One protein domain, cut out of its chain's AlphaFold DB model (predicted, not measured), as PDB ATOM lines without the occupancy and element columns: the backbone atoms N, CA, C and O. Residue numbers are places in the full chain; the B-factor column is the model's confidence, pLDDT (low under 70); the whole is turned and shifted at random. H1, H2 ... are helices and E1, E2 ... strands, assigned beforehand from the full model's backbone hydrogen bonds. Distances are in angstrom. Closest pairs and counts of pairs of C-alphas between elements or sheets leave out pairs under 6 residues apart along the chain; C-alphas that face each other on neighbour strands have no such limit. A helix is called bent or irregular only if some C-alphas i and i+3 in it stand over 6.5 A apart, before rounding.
ATOM      1  N   ASN A  16      -9.778 -14.170  70.691       94.94
ATOM      2  CA  ASN A  16      -9.910 -14.019  69.239       94.94
ATOM      3  C   ASN A  16     -11.347 -14.286  68.786       94.94
ATOM      4  O   ASN A  16     -11.901 -13.523  67.984       94.94
ATOM      5  N   ASN A  17     -11.956 -15.353  69.302       95.75
ATOM      6  CA  ASN A  17     -13.351 -15.656  69.025       95.75
ATOM      7  C   ASN A  17     -14.277 -14.577  69.601       95.75
ATOM      8  O   ASN A  17     -15.193 -14.131  68.908       95.75
ATOM      9  N   PHE A  18     -13.975 -14.063  70.796       95.81
ATOM     10  CA  PHE A  18     -14.700 -12.932  71.375       95.81
ATOM     11  C   PHE A  18     -14.641 -11.679  70.483       95.81
ATOM     12  O   PHE A  18     -15.685 -11.150  70.099       95.81
ATOM     13  N   ILE A  19     -13.450 -11.247  70.044       97.00
ATOM     14  CA  ILE A  19     -13.303 -10.112  69.109       97.00
ATOM     15  C   ILE A  19     -14.106 -10.346  67.822       97.00
ATOM     16  O   ILE A  19     -14.770  -9.435  67.315       97.00
ATOM     17  N   LYS A  20     -14.031 -11.557  67.261       96.75
ATOM     18  CA  LYS A  20     -14.768 -11.915  66.047       96.75
ATOM     19  C   LYS A  20     -16.274 -11.806  66.273       96.75
ATOM     20  O   LYS A  20     -16.967 -11.258  65.414       96.75
ATOM     21  N   HIS A  21     -16.769 -12.281  67.415       96.00
ATOM     22  CA  HIS A  21     -18.164 -12.141  67.802       96.00
ATOM     23  C   HIS A  21     -18.566 -10.663  67.866       96.00
ATOM     24  O   HIS A  21     -19.454 -10.274  67.112       96.00
ATOM     25  N   LEU A  22     -17.850  -9.835  68.641       96.81
ATOM     26  CA  LEU A  22     -18.131  -8.400  68.801       96.81
ATOM     27  C   LEU A  22     -18.219  -7.651  67.461       96.81
ATOM     28  O   LEU A  22     -19.096  -6.806  67.266       96.81
ATOM     29  N   LYS A  23     -17.330  -7.972  66.512       97.50
ATOM     30  CA  LYS A  23     -17.351  -7.396  65.158       97.50
ATOM     31  C   LYS A  23     -18.570  -7.849  64.357       97.50
ATOM     32  O   LYS A  23     -19.220  -7.025  63.715       97.50
ATOM     33  N   ASN A  24     -18.883  -9.143  64.386       96.31
ATOM     34  CA  ASN A  24     -19.977  -9.728  63.608       96.31
ATOM     35  C   ASN A  24     -21.352  -9.256  64.094       96.31
ATOM     36  O   ASN A  24     -22.218  -8.944  63.278       96.31
ATOM     37  N   SER A  25     -21.537  -9.173  65.410       95.00
ATOM     38  CA  SER A  25     -22.756  -8.660  66.041       95.00
ATOM     39  C   SER A  25     -22.862  -7.135  65.982       95.00
ATOM     40  O   SER A  25     -23.921  -6.595  66.297       95.00
ATOM     41  N   LYS A  26     -21.790  -6.433  65.576       96.19
ATOM     42  CA  LYS A  26     -21.676  -4.966  65.634       96.19
ATOM     43  C   LYS A  26     -21.959  -4.444  67.047       96.19
ATOM     44  O   LYS A  26     -22.690  -3.466  67.225       96.19
ATOM     45  N   THR A  27     -21.408  -5.126  68.049       96.94
ATOM     46  CA  THR A  27     -21.604  -4.781  69.459       96.94
ATOM     47  C   THR A  27     -21.129  -3.354  69.730       96.94
ATOM     48  O   THR A  27     -20.057  -2.952  69.291       96.94
ATOM     49  N   SER A  28     -21.933  -2.588  70.470       97.62
ATOM     50  CA  SER A  28     -21.605  -1.214  70.886       97.62
ATOM     51  C   SER A  28     -21.345  -1.078  72.388       97.62
ATOM     52  O   SER A  28     -20.687  -0.126  72.817       97.62
ATOM     53  N   VAL A  29     -21.852  -2.027  73.178       98.19
ATOM     54  CA  VAL A  29     -21.700  -2.097  74.631       98.19
ATOM     55  C   VAL A  29     -21.523  -3.556  75.032       98.19
ATOM     56  O   VAL A  29     -22.285  -4.408  74.577       98.19
ATOM     57  N   VAL A  30     -20.548  -3.822  75.891       97.94
ATOM     58  CA  VAL A  30     -20.396  -5.079  76.623       97.94
ATOM     59  C   VAL A  30     -20.849  -4.840  78.059       97.94
ATOM     60  O   VAL A  30     -20.388  -3.897  78.702       97.94
ATOM     61  N   ILE A  31     -21.780  -5.671  78.523       97.75
ATOM     62  CA  ILE A  31     -22.208  -5.754  79.920       97.75
ATOM     63  C   ILE A  31     -21.671  -7.081  80.433       97.75
ATOM     64  O   ILE A  31     -22.120  -8.135  79.986       97.75
ATOM     65  N   ASP A  32     -20.678  -7.010  81.303       97.06
ATOM     66  CA  ASP A  32     -19.943  -8.158  81.799       97.06
ATOM     67  C   ASP A  32     -20.386  -8.501  83.221       97.06
ATOM     68  O   ASP A  32     -20.220  -7.730  84.166       97.06
ATOM     69  N   VAL A  33     -21.009  -9.665  83.334       95.81
ATOM     70  CA  VAL A  33     -21.475 -10.274  84.587       95.81
ATOM     71  C   VAL A  33     -20.878 -11.677  84.727       95.81
ATOM     72  O   VAL A  33     -21.522 -12.588  85.239       95.81
ATOM     73  N   SER A  34     -19.689 -11.868  84.153       93.75
ATOM     74  CA  SER A  34     -18.954 -13.130  84.127       93.75
ATOM     75  C   SER A  34     -17.697 -13.062  84.994       93.75
ATOM     76  O   SER A  34     -17.346 -12.000  85.496       93.75
ATOM     77  N   TRP A  35     -16.998 -14.192  85.102       92.62
ATOM     78  CA  TRP A  35     -15.678 -14.308  85.734       92.62
ATOM     79  C   TRP A  35     -14.515 -14.114  84.745       92.62
ATOM     80  O   TRP A  35     -13.418 -14.633  84.934       92.62
ATOM     81  N   ALA A  36     -14.758 -13.455  83.610       94.94
ATOM     82  CA  ALA A  36     -13.701 -13.205  82.636       94.94
ATOM     83  C   ALA A  36     -12.690 -12.183  83.170       94.94
ATOM     84  O   ALA A  36     -13.068 -11.216  83.831       94.94
ATOM     85  N   ASP A  37     -11.412 -12.344  82.809       96.88
ATOM     86  CA  ASP A  37     -10.371 -11.392  83.199       96.88
ATOM     87  C   ASP A  37     -10.744  -9.972  82.757       96.88
ATOM     88  O   ASP A  37     -10.832  -9.655  81.562       96.88
ATOM     89  N   THR A  38     -10.949  -9.098  83.739       97.19
ATOM     90  CA  THR A  38     -11.458  -7.752  83.493       97.19
ATOM     91  C   THR A  38     -10.485  -6.952  82.631       97.19
ATOM     92  O   THR A  38     -10.902  -6.236  81.721       97.19
ATOM     93  N   VAL A  39      -9.174  -7.074  82.858       97.19
ATOM     94  CA  VAL A  39      -8.174  -6.318  82.097       97.19
ATOM     95  C   VAL A  39      -8.123  -6.799  80.651       97.19
ATOM     96  O   VAL A  39      -8.045  -5.964  79.744       97.19
ATOM     97  N   GLU A  40      -8.214  -8.105  80.403       96.88
ATOM     98  CA  GLU A  40      -8.297  -8.626  79.038       96.88
ATOM     99  C   GLU A  40      -9.563  -8.148  78.321       96.88
ATOM    100  O   GLU A  40      -9.482  -7.683  77.177       96.88
ATOM    101  N   MET A  41     -10.720  -8.183  78.988       97.62
ATOM    102  CA  MET A  41     -11.981  -7.714  78.407       97.62
ATOM    103  C   MET A  41     -11.939  -6.215  78.079       97.62
ATOM    104  O   MET A  41     -12.333  -5.812  76.976       97.62
ATOM    105  N   LEU A  42     -11.378  -5.390  78.971       97.88
ATOM    106  CA  LEU A  42     -11.151  -3.961  78.731       97.88
ATOM    107  C   LEU A  42     -10.228  -3.738  77.523       97.88
ATOM    108  O   LEU A  42     -10.547  -2.916  76.665       97.88
ATOM    109  N   GLN A  43      -9.134  -4.503  77.393       97.56
ATOM    110  CA  GLN A  43      -8.240  -4.428  76.228       97.56
ATOM    111  C   GLN A  43      -8.972  -4.743  74.920       97.56
ATOM    112  O   GLN A  43      -8.755  -4.067  73.914       97.56
ATOM    113  N   ARG A  44      -9.836  -5.769  74.898       97.50
ATOM    114  CA  ARG A  44     -10.587  -6.130  73.681       97.50
ATOM    115  C   ARG A  44     -11.618  -5.068  73.315       97.50
ATOM    116  O   ARG A  44     -11.787  -4.765  72.133       97.50
ATOM    117  N   CYS A  45     -12.258  -4.461  74.310       98.19
ATOM    118  CA  CYS A  45     -13.184  -3.355  74.091       98.19
ATOM    119  C   CYS A  45     -12.464  -2.088  73.601       98.19
ATOM    120  O   CYS A  45     -12.934  -1.458  72.653       98.19
ATOM    121  N   ASP A  46     -11.298  -1.758  74.167       98.31
ATOM    122  CA  ASP A  46     -10.455  -0.624  73.759       98.31
ATOM    123  C   ASP A  46     -10.044  -0.722  72.279       98.31
ATOM    124  O   ASP A  46     -10.260   0.213  71.504       98.31
ATOM    125  N   GLN A  47      -9.579  -1.902  71.846       97.56
ATOM    126  CA  GLN A  47      -9.200  -2.176  70.451       97.56
ATOM    127  C   GLN A  47     -10.316  -1.877  69.439       97.56
ATOM    128  O   GLN A  47     -10.035  -1.576  68.278       97.56
ATOM    129  N   LEU A  48     -11.578  -1.991  69.857       97.94
ATOM    130  CA  LEU A  48     -12.751  -1.823  68.997       97.94
ATOM    131  C   LEU A  48     -13.529  -0.529  69.270       97.94
ATOM    132  O   LEU A  48     -14.470  -0.232  68.537       97.94
ATOM    133  N   GLY A  49     -13.160   0.243  70.295       97.94
ATOM    134  CA  GLY A  49     -13.915   1.424  70.725       97.94
ATOM    135  C   GLY A  49     -15.282   1.096  71.326       97.94
ATOM    136  O   GLY A  49     -16.217   1.895  71.227       97.94
ATOM    137  N   ILE A  50     -15.425  -0.100  71.897       98.38
ATOM    138  CA  ILE A  50     -16.671  -0.594  72.483       98.38
ATOM    139  C   ILE A  50     -16.759  -0.136  73.939       98.38
ATOM    140  O   ILE A  50     -15.769  -0.124  74.668       98.38
ATOM    141  N   LYS A  51     -17.959   0.266  74.370       98.62
ATOM    142  CA  LYS A  51     -18.195   0.638  75.770       98.62
ATOM    143  C   LYS A  51     -18.260  -0.616  76.633       98.62
ATOM    144  O   LYS A  51     -18.800  -1.624  76.186       98.62
ATOM    145  N   TYR A  52     -17.790  -0.530  77.866       98.56
ATOM    146  CA  TYR A  52     -17.749  -1.668  78.779       98.56
ATOM    147  C   TYR A  52     -18.352  -1.309  80.138       98.56
ATOM    148  O   TYR A  52     -18.169  -0.197  80.633       98.56
ATOM    149  N   VAL A  53     -19.076  -2.241  80.743       98.44
ATOM    150  CA  VAL A  53     -19.486  -2.159  82.144       98.44
ATOM    151  C   VAL A  53     -19.378  -3.533  82.777       98.44
ATOM    152  O   VAL A  53     -19.740  -4.513  82.133       98.44
ATOM    153  N   ASN A  54     -18.913  -3.597  84.020       97.69
ATOM    154  CA  ASN A  54     -18.948  -4.818  84.816       97.69
ATOM    155  C   ASN A  54     -19.407  -4.551  86.253       97.69
ATOM    156  O   ASN A  54     -19.649  -3.401  86.630       97.69
ATOM    157  N   ILE A  55     -19.540  -5.618  87.038       95.75
ATOM    158  CA  ILE A  55     -19.972  -5.548  88.441       95.75
ATOM    159  C   ILE A  55     -18.863  -5.875  89.447       95.75
ATOM    160  O   ILE A  55     -18.938  -5.394  90.572       95.75
ATOM    161  N   ALA A  56     -17.823  -6.602  89.037       93.69
ATOM    162  CA  ALA A  56     -16.721  -7.046  89.890       93.69
ATOM    163  C   ALA A  56     -15.377  -6.912  89.161       93.69
ATOM    164  O   ALA A  56     -15.340  -6.709  87.947       93.69
ATOM    165  N   LEU A  57     -14.268  -6.971  89.898       94.81
ATOM    166  CA  LEU A  57     -12.928  -6.959  89.318       94.81
ATOM    167  C   LEU A  57     -12.351  -8.369  89.381       94.81
ATOM    168  O   LEU A  57     -11.894  -8.786  90.437       94.81
ATOM    169  N   GLU A  58     -12.339  -9.040  88.236       94.62
ATOM    170  CA  GLU A  58     -11.873 -10.421  88.078       94.62
ATOM    171  C   GLU A  58     -10.502 -10.450  87.406       94.62
ATOM    172  O   GLU A  58     -10.212  -9.612  86.534       94.62
ATOM    173  N   ASN A  59      -9.644 -11.400  87.784       95.25
ATOM    174  CA  ASN A  59      -8.315 -11.503  87.196       95.25
ATOM    175  C   ASN A  59      -7.783 -12.933  87.214       95.25
ATOM    176  O   ASN A  59      -7.353 -13.433  88.248       95.25
ATOM    177  N   THR A  60      -7.648 -13.527  86.029       93.12
ATOM    178  CA  THR A  60      -7.299 -14.947  85.904       93.12
ATOM    179  C   THR A  60      -5.935 -15.266  86.517       93.12
ATOM    180  O   THR A  60      -5.736 -16.357  87.030       93.12
ATOM    181  N   MET A  61      -4.989 -14.320  86.510       93.50
ATOM    182  CA  MET A  61      -3.678 -14.533  87.130       93.50
ATOM    183  C   MET A  61      -3.769 -14.623  88.655       93.50
ATOM    184  O   MET A  61      -3.074 -15.449  89.234       93.50
ATOM    185  N   VAL A  62      -4.619 -13.818  89.295       93.94
ATOM    186  CA  VAL A  62      -4.850 -13.918  90.743       93.94
ATOM    187  C   VAL A  62      -5.616 -15.200  91.064       93.94
ATOM    188  O   VAL A  62      -5.184 -15.955  91.925       93.94
ATOM    189  N   ASP A  63      -6.683 -15.470  90.315       90.31
ATOM    190  CA  ASP A  63      -7.624 -16.563  90.589       90.31
ATOM    191  C   ASP A  63      -6.992 -17.947  90.324       90.31
ATOM    192  O   ASP A  63      -7.187 -18.898  91.062       90.31
ATOM    193  N   GLU A  64      -6.138 -18.089  89.306       91.19
ATOM    194  CA  GLU A  64      -5.422 -19.354  89.055       91.19
ATOM    195  C   GLU A  64      -4.179 -19.537  89.950       91.19
ATOM    196  O   GLU A  64      -3.488 -20.552  89.843       91.19
ATOM    197  N   ASN A  65      -3.857 -18.562  90.810       92.75
ATOM    198  CA  ASN A  65      -2.706 -18.594  91.716       92.75
ATOM    199  C   ASN A  65      -3.093 -18.163  93.143       92.75
ATOM    200  O   ASN A  65      -2.328 -17.457  93.803       92.75
ATOM    201  N   GLU A  66      -4.264 -18.590  93.618       86.75
ATOM    202  CA  GLU A  66      -4.815 -18.234  94.935       86.75
ATOM    203  C   GLU A  66      -3.812 -18.435  96.081       86.75
ATOM    204  O   GLU A  66      -3.616 -17.520  96.874       86.75
ATOM    205  N   GLU A  67      -3.075 -19.552  96.106       88.25
ATOM    206  CA  GLU A  67      -2.052 -19.829  97.134       88.25
ATOM    207  C   GLU A  67      -0.949 -18.750  97.214       88.25
ATOM    208  O   GLU A  67      -0.357 -18.530  98.269       88.25
ATOM    209  N   LEU A  68      -0.636 -18.065  96.106       92.12
ATOM    210  CA  LEU A  68       0.374 -16.997  96.090       92.12
ATOM    211  C   LEU A  68      -0.161 -15.670  96.636       92.12
ATOM    212  O   LEU A  68       0.631 -14.816  97.044       92.12
ATOM    213  N   PHE A  69      -1.479 -15.479  96.599       92.81
ATOM    214  CA  PHE A  69      -2.148 -14.217  96.911       92.81
ATOM    215  C   PHE A  69      -3.158 -14.339  98.050       92.81
ATOM    216  O   PHE A  69      -3.941 -13.411  98.268       92.81
ATOM    217  N   GLU A  70      -3.121 -15.450  98.783       89.69
ATOM    218  CA  GLU A  70      -3.966 -15.726  99.938       89.69
ATOM    219  C   GLU A  70      -3.961 -14.534 100.901       89.69
ATOM    220  O   GLU A  70      -2.915 -13.974 101.248       89.69
ATOM    221  N   GLY A  71      -5.154 -14.083 101.285       94.31
ATOM    222  CA  GLY A  71      -5.333 -12.913 102.135       94.31
ATOM    223  C   GLY A  71      -5.337 -11.566 101.402       94.31
ATOM    224  O   GLY A  71      -5.869 -10.590 101.936       94.31
ATOM    225  N   PHE A  72      -4.782 -11.487 100.186       96.12
ATOM    226  CA  PHE A  72      -4.486 -10.233  99.474       96.12
ATOM    227  C   PHE A  72      -5.064 -10.140  98.053       96.12
ATOM    228  O   PHE A  72      -4.819  -9.137  97.372       96.12
ATOM    229  N   GLY A  73      -5.860 -11.121  97.612       94.62
ATOM    230  CA  GLY A  73      -6.378 -11.217  96.241       94.62
ATOM    231  C   GLY A  73      -6.948  -9.901  95.698       94.62
ATOM    232  O   GLY A  73      -6.510  -9.419  94.653       94.62
ATOM    233  N   LEU A  74      -7.835  -9.233  96.449       94.94
ATOM    234  CA  LEU A  74      -8.417  -7.944  96.050       94.94
ATOM    235  C   LEU A  74      -7.362  -6.876  95.709       94.94
ATOM    236  O   LEU A  74      -7.493  -6.171  94.703       94.94
ATOM    237  N   ILE A  75      -6.333  -6.714  96.547       95.88
ATOM    238  CA  ILE A  75      -5.320  -5.672  96.338       95.88
ATOM    239  C   ILE A  75      -4.431  -6.003  95.146       95.88
ATOM    240  O   ILE A  75      -4.056  -5.085  94.412       95.88
ATOM    241  N   GLU A  76      -4.177  -7.280  94.875       96.75
ATOM    242  CA  GLU A  76      -3.461  -7.681  93.666       96.75
ATOM    243  C   GLU A  76      -4.277  -7.417  92.401       96.75
ATOM    244  O   GLU A  76      -3.757  -6.805  91.462       96.75
ATOM    245  N   ARG A  77      -5.579  -7.738  92.400       96.19
ATOM    246  CA  ARG A  77      -6.482  -7.380  91.291       96.19
ATOM    247  C   ARG A  77      -6.483  -5.861  91.053       96.19
ATOM    248  O   ARG A  77      -6.319  -5.401  89.918       96.19
ATOM    249  N   MET A  78      -6.567  -5.062  92.122       96.19
ATOM    250  CA  MET A  78      -6.497  -3.594  92.050       96.19
ATOM    251  C   MET A  78      -5.152  -3.088  91.518       96.19
ATOM    252  O   MET A  78      -5.131  -2.192  90.673       96.19
ATOM    253  N   ARG A  79      -4.024  -3.651  91.970       96.44
ATOM    254  CA  ARG A  79      -2.684  -3.273  91.499       96.44
ATOM    255  C   ARG A  79      -2.561  -3.471  89.989       96.44
ATOM    256  O   ARG A  79      -2.130  -2.555  89.288       96.44
ATOM    257  N   ILE A  80      -2.991  -4.627  89.484       97.06
ATOM    258  CA  ILE A  80      -2.947  -4.957  88.053       97.06
ATOM    259  C   ILE A  80      -3.803  -3.977  87.246       97.06
ATOM    260  O   ILE A  80      -3.350  -3.455  86.223       97.06
ATOM    261  N   LEU A  81      -5.020  -3.672  87.711       96.69
ATOM    262  CA  LEU A  81      -5.872  -2.680  87.060       96.69
ATOM    263  C   LEU A  81      -5.210  -1.294  87.038       96.69
ATOM    264  O   LEU A  81      -5.179  -0.646  85.991       96.69
ATOM    265  N   GLU A  82      -4.660  -0.831  88.163       95.31
ATOM    266  CA  GLU A  82      -4.015   0.483  88.274       95.31
ATOM    267  C   GLU A  82      -2.790   0.618  87.353       95.31
ATOM    268  O   GLU A  82      -2.597   1.674  86.748       95.31
ATOM    269  N   GLU A  83      -2.001  -0.445  87.183       96.56
ATOM    270  CA  GLU A  83      -0.862  -0.479  86.254       96.56
ATOM    271  C   GLU A  83      -1.294  -0.388  84.783       96.56
ATOM    272  O   GLU A  83      -0.587   0.185  83.949       96.56
ATOM    273  N   LYS A  84      -2.455  -0.957  84.440       96.38
ATOM    274  CA  LYS A  84      -2.911  -1.093  83.048       96.38
ATOM    275  C   LYS A  84      -3.877  -0.003  82.612       96.38
ATOM    276  O   LYS A  84      -3.902   0.315  81.422       96.38
ATOM    277  N   LYS A  85      -4.639   0.607  83.525       95.12
ATOM    278  CA  LYS A  85      -5.749   1.515  83.177       95.12
ATOM    279  C   LYS A  85      -5.336   2.696  82.298       95.12
ATOM    280  O   LYS A  85      -6.122   3.153  81.477       95.12
ATOM    281  N   HIS A  86      -4.097   3.171  82.431       95.69
ATOM    282  CA  HIS A  86      -3.569   4.291  81.647       95.69
ATOM    283  C   HIS A  86      -3.182   3.923  80.207       95.69
ATOM    284  O   HIS A  86      -2.893   4.812  79.410       95.69
ATOM    285  N   THR A  87      -3.162   2.632  79.869       96.94
ATOM    286  CA  THR A  87      -2.819   2.148  78.523       96.94
ATOM    287  C   THR A  87      -4.016   2.136  77.571       96.94
ATOM    288  O   THR A  87      -3.822   2.087  76.358       96.94
ATOM    289  N   PHE A  88      -5.241   2.226  78.097       97.50
ATOM    290  CA  PHE A  88      -6.464   2.295  77.302       97.50
ATOM    291  C   PHE A  88      -6.655   3.706  76.741       97.50
ATOM    292  O   PHE A  88      -6.617   4.688  77.484       97.50
ATOM    293  N   THR A  89      -6.868   3.823  75.431       97.38
ATOM    294  CA  THR A  89      -6.919   5.124  74.729       97.38
ATOM    295  C   THR A  89      -8.220   5.363  73.968       97.38
ATOM    296  O   THR A  89      -8.555   6.507  73.660       97.38
ATOM    297  N   ASN A  90      -8.978   4.305  73.696       97.81
ATOM    298  CA  ASN A  90     -10.214   4.313  72.925       97.81
ATOM    299  C   ASN A  90     -11.378   3.661  73.699       97.81
ATOM    300  O   ASN A  90     -12.422   3.331  73.140       97.81
ATOM    301  N   LEU A  91     -11.217   3.489  75.009       96.94
ATOM    302  CA  LEU A  91     -12.182   2.844  75.885       96.94
ATOM    303  C   LEU A  91     -13.067   3.853  76.624       96.94
ATOM    304  O   LEU A  91     -12.619   4.901  77.089       96.94
ATOM    305  N   ARG A  92     -14.338   3.488  76.807       97.69
ATOM    306  CA  ARG A  92     -15.218   4.082  77.822       97.69
ATOM    307  C   ARG A  92     -15.769   2.956  78.679       97.69
ATOM    308  O   ARG A  92     -16.562   2.159  78.178       97.69
ATOM    309  N   ALA A  93     -15.344   2.898  79.935       97.62
ATOM    310  CA  ALA A  93     -15.687   1.811  80.839       97.62
ATOM    311  C   ALA A  93     -16.235   2.316  82.178       97.62
ATOM    312  O   ALA A  93     -15.817   3.371  82.658       97.62
ATOM    313  N   VAL A  94     -17.142   1.543  82.774       96.94
ATOM    314  CA  VAL A  94     -17.539   1.656  84.183       96.94
ATOM    315  C   VAL A  94     -17.188   0.336  84.860       96.94
ATOM    316  O   VAL A  94     -17.710  -0.704  84.476       96.94
ATOM    317  N   ILE A  95     -16.272   0.375  85.821       96.38
ATOM    318  CA  ILE A  95     -15.790  -0.818  86.527       96.38
ATOM    319  C   ILE A  95     -16.407  -0.824  87.923       96.38
ATOM    320  O   ILE A  95     -16.405   0.222  88.575       96.38
TER     321      ILE A  95
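What this domain is: This is residues 16 to 95 of the 284 residues of an uncharacterized protein of Psychrobacillus sp. OK032 (UniProt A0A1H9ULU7). Look first for a small wall of three parallel strands, E1, E2 and E3, with H2 along one of its faces and the other face bare of helices. Beyond H2 the longest helix, H5, makes an arm that reaches away from the wall, with the short H3 and H4 by its far end, while H1 stands at the opposite end of the long axis. The 80 printed residues hold five named helices and three named strands, in the order H1 E1 H2 E2 H3 H4 H5 E3; the class is mixed, helices and strands. The whole is compact, with a radius of gyration of the C-alphas of 13.2 A, yet elongated in outline, spanning 41 by 23 by 20 A.

Where its parts are: Find C-alpha 29 at (-21.700, -2.097, 74.631); there E1 begins, residues 29 to 32, 9.6 A long. E2 is residues 51 to 54, 10.6 A, and E3 is residues 92 to 94, 7.2 A, ending at C-alpha 94 at (-17.539, 1.656, 84.183). H2, residues 38 to 48, runs 15.7 A. H5, residues 73 to 87, starts at (-6.378, -11.217, 96.241) and runs 22.5 A; it is irregular, with C-alphas 83 and 86 7.2 A apart. H1 is residues 16 to 24, 12.3 A; H3 is residues 60 to 63, 5.0 A, and H4 residues 66 to 69, 5.2 A.

How they stand to each other: Begin at the inner strand E2, between the edge strands E1 and E3. E1 is parallel to it at 16 degrees, with N 30 and O 51 at 2.8 A; E3 is parallel to it at 15 degrees, with N 94 and O 52 at 2.9 A. H2 is on the sheet, 9.0 A high over E2, and runs along the strands at 9 degrees on the local plane: two layers, helix on one face of a sheet. E1, H2, E2 form a strand-helix-strand unit, parallel neighbour strands with a helix between, and its crossover is right-handed; E2, H3 H4 H5, E3 form another. H5 is not on the sheet; it is close to H2 but not clearly touching, the closest C-alphas being those of Val 39 and Leu 81 at 6.6 A, with a shallow tilt of 19 degrees, the same way. H5 touches H3 with its residues 73 to 77 alone, the closest C-alphas being those of Val 62 in H3 and Gly 73 in H5 at 6.3 A. H4 is close to H5 but not clearly touching, the C-alphas of Glu 66 and Gly 73 being closest at 7.3 A. At the other end, H1 is close to H2 but not clearly touching, the C-alphas of Ile 19 and Arg 44 being closest at 6.6 A. Every O i to N i+4 pair is within hydrogen-bond range in H1, 6 of 7 in H2 and 9 of 11 in H5; H3 and H4 are too short for such a pair.

The domain as a whole: Look to Asn 24 and Gly 71 for the two C-alphas farthest apart, 41.3 A. The printed part has no cut, and its links are tight. Its mean pLDDT is 95.9, and no printed residue is under 70.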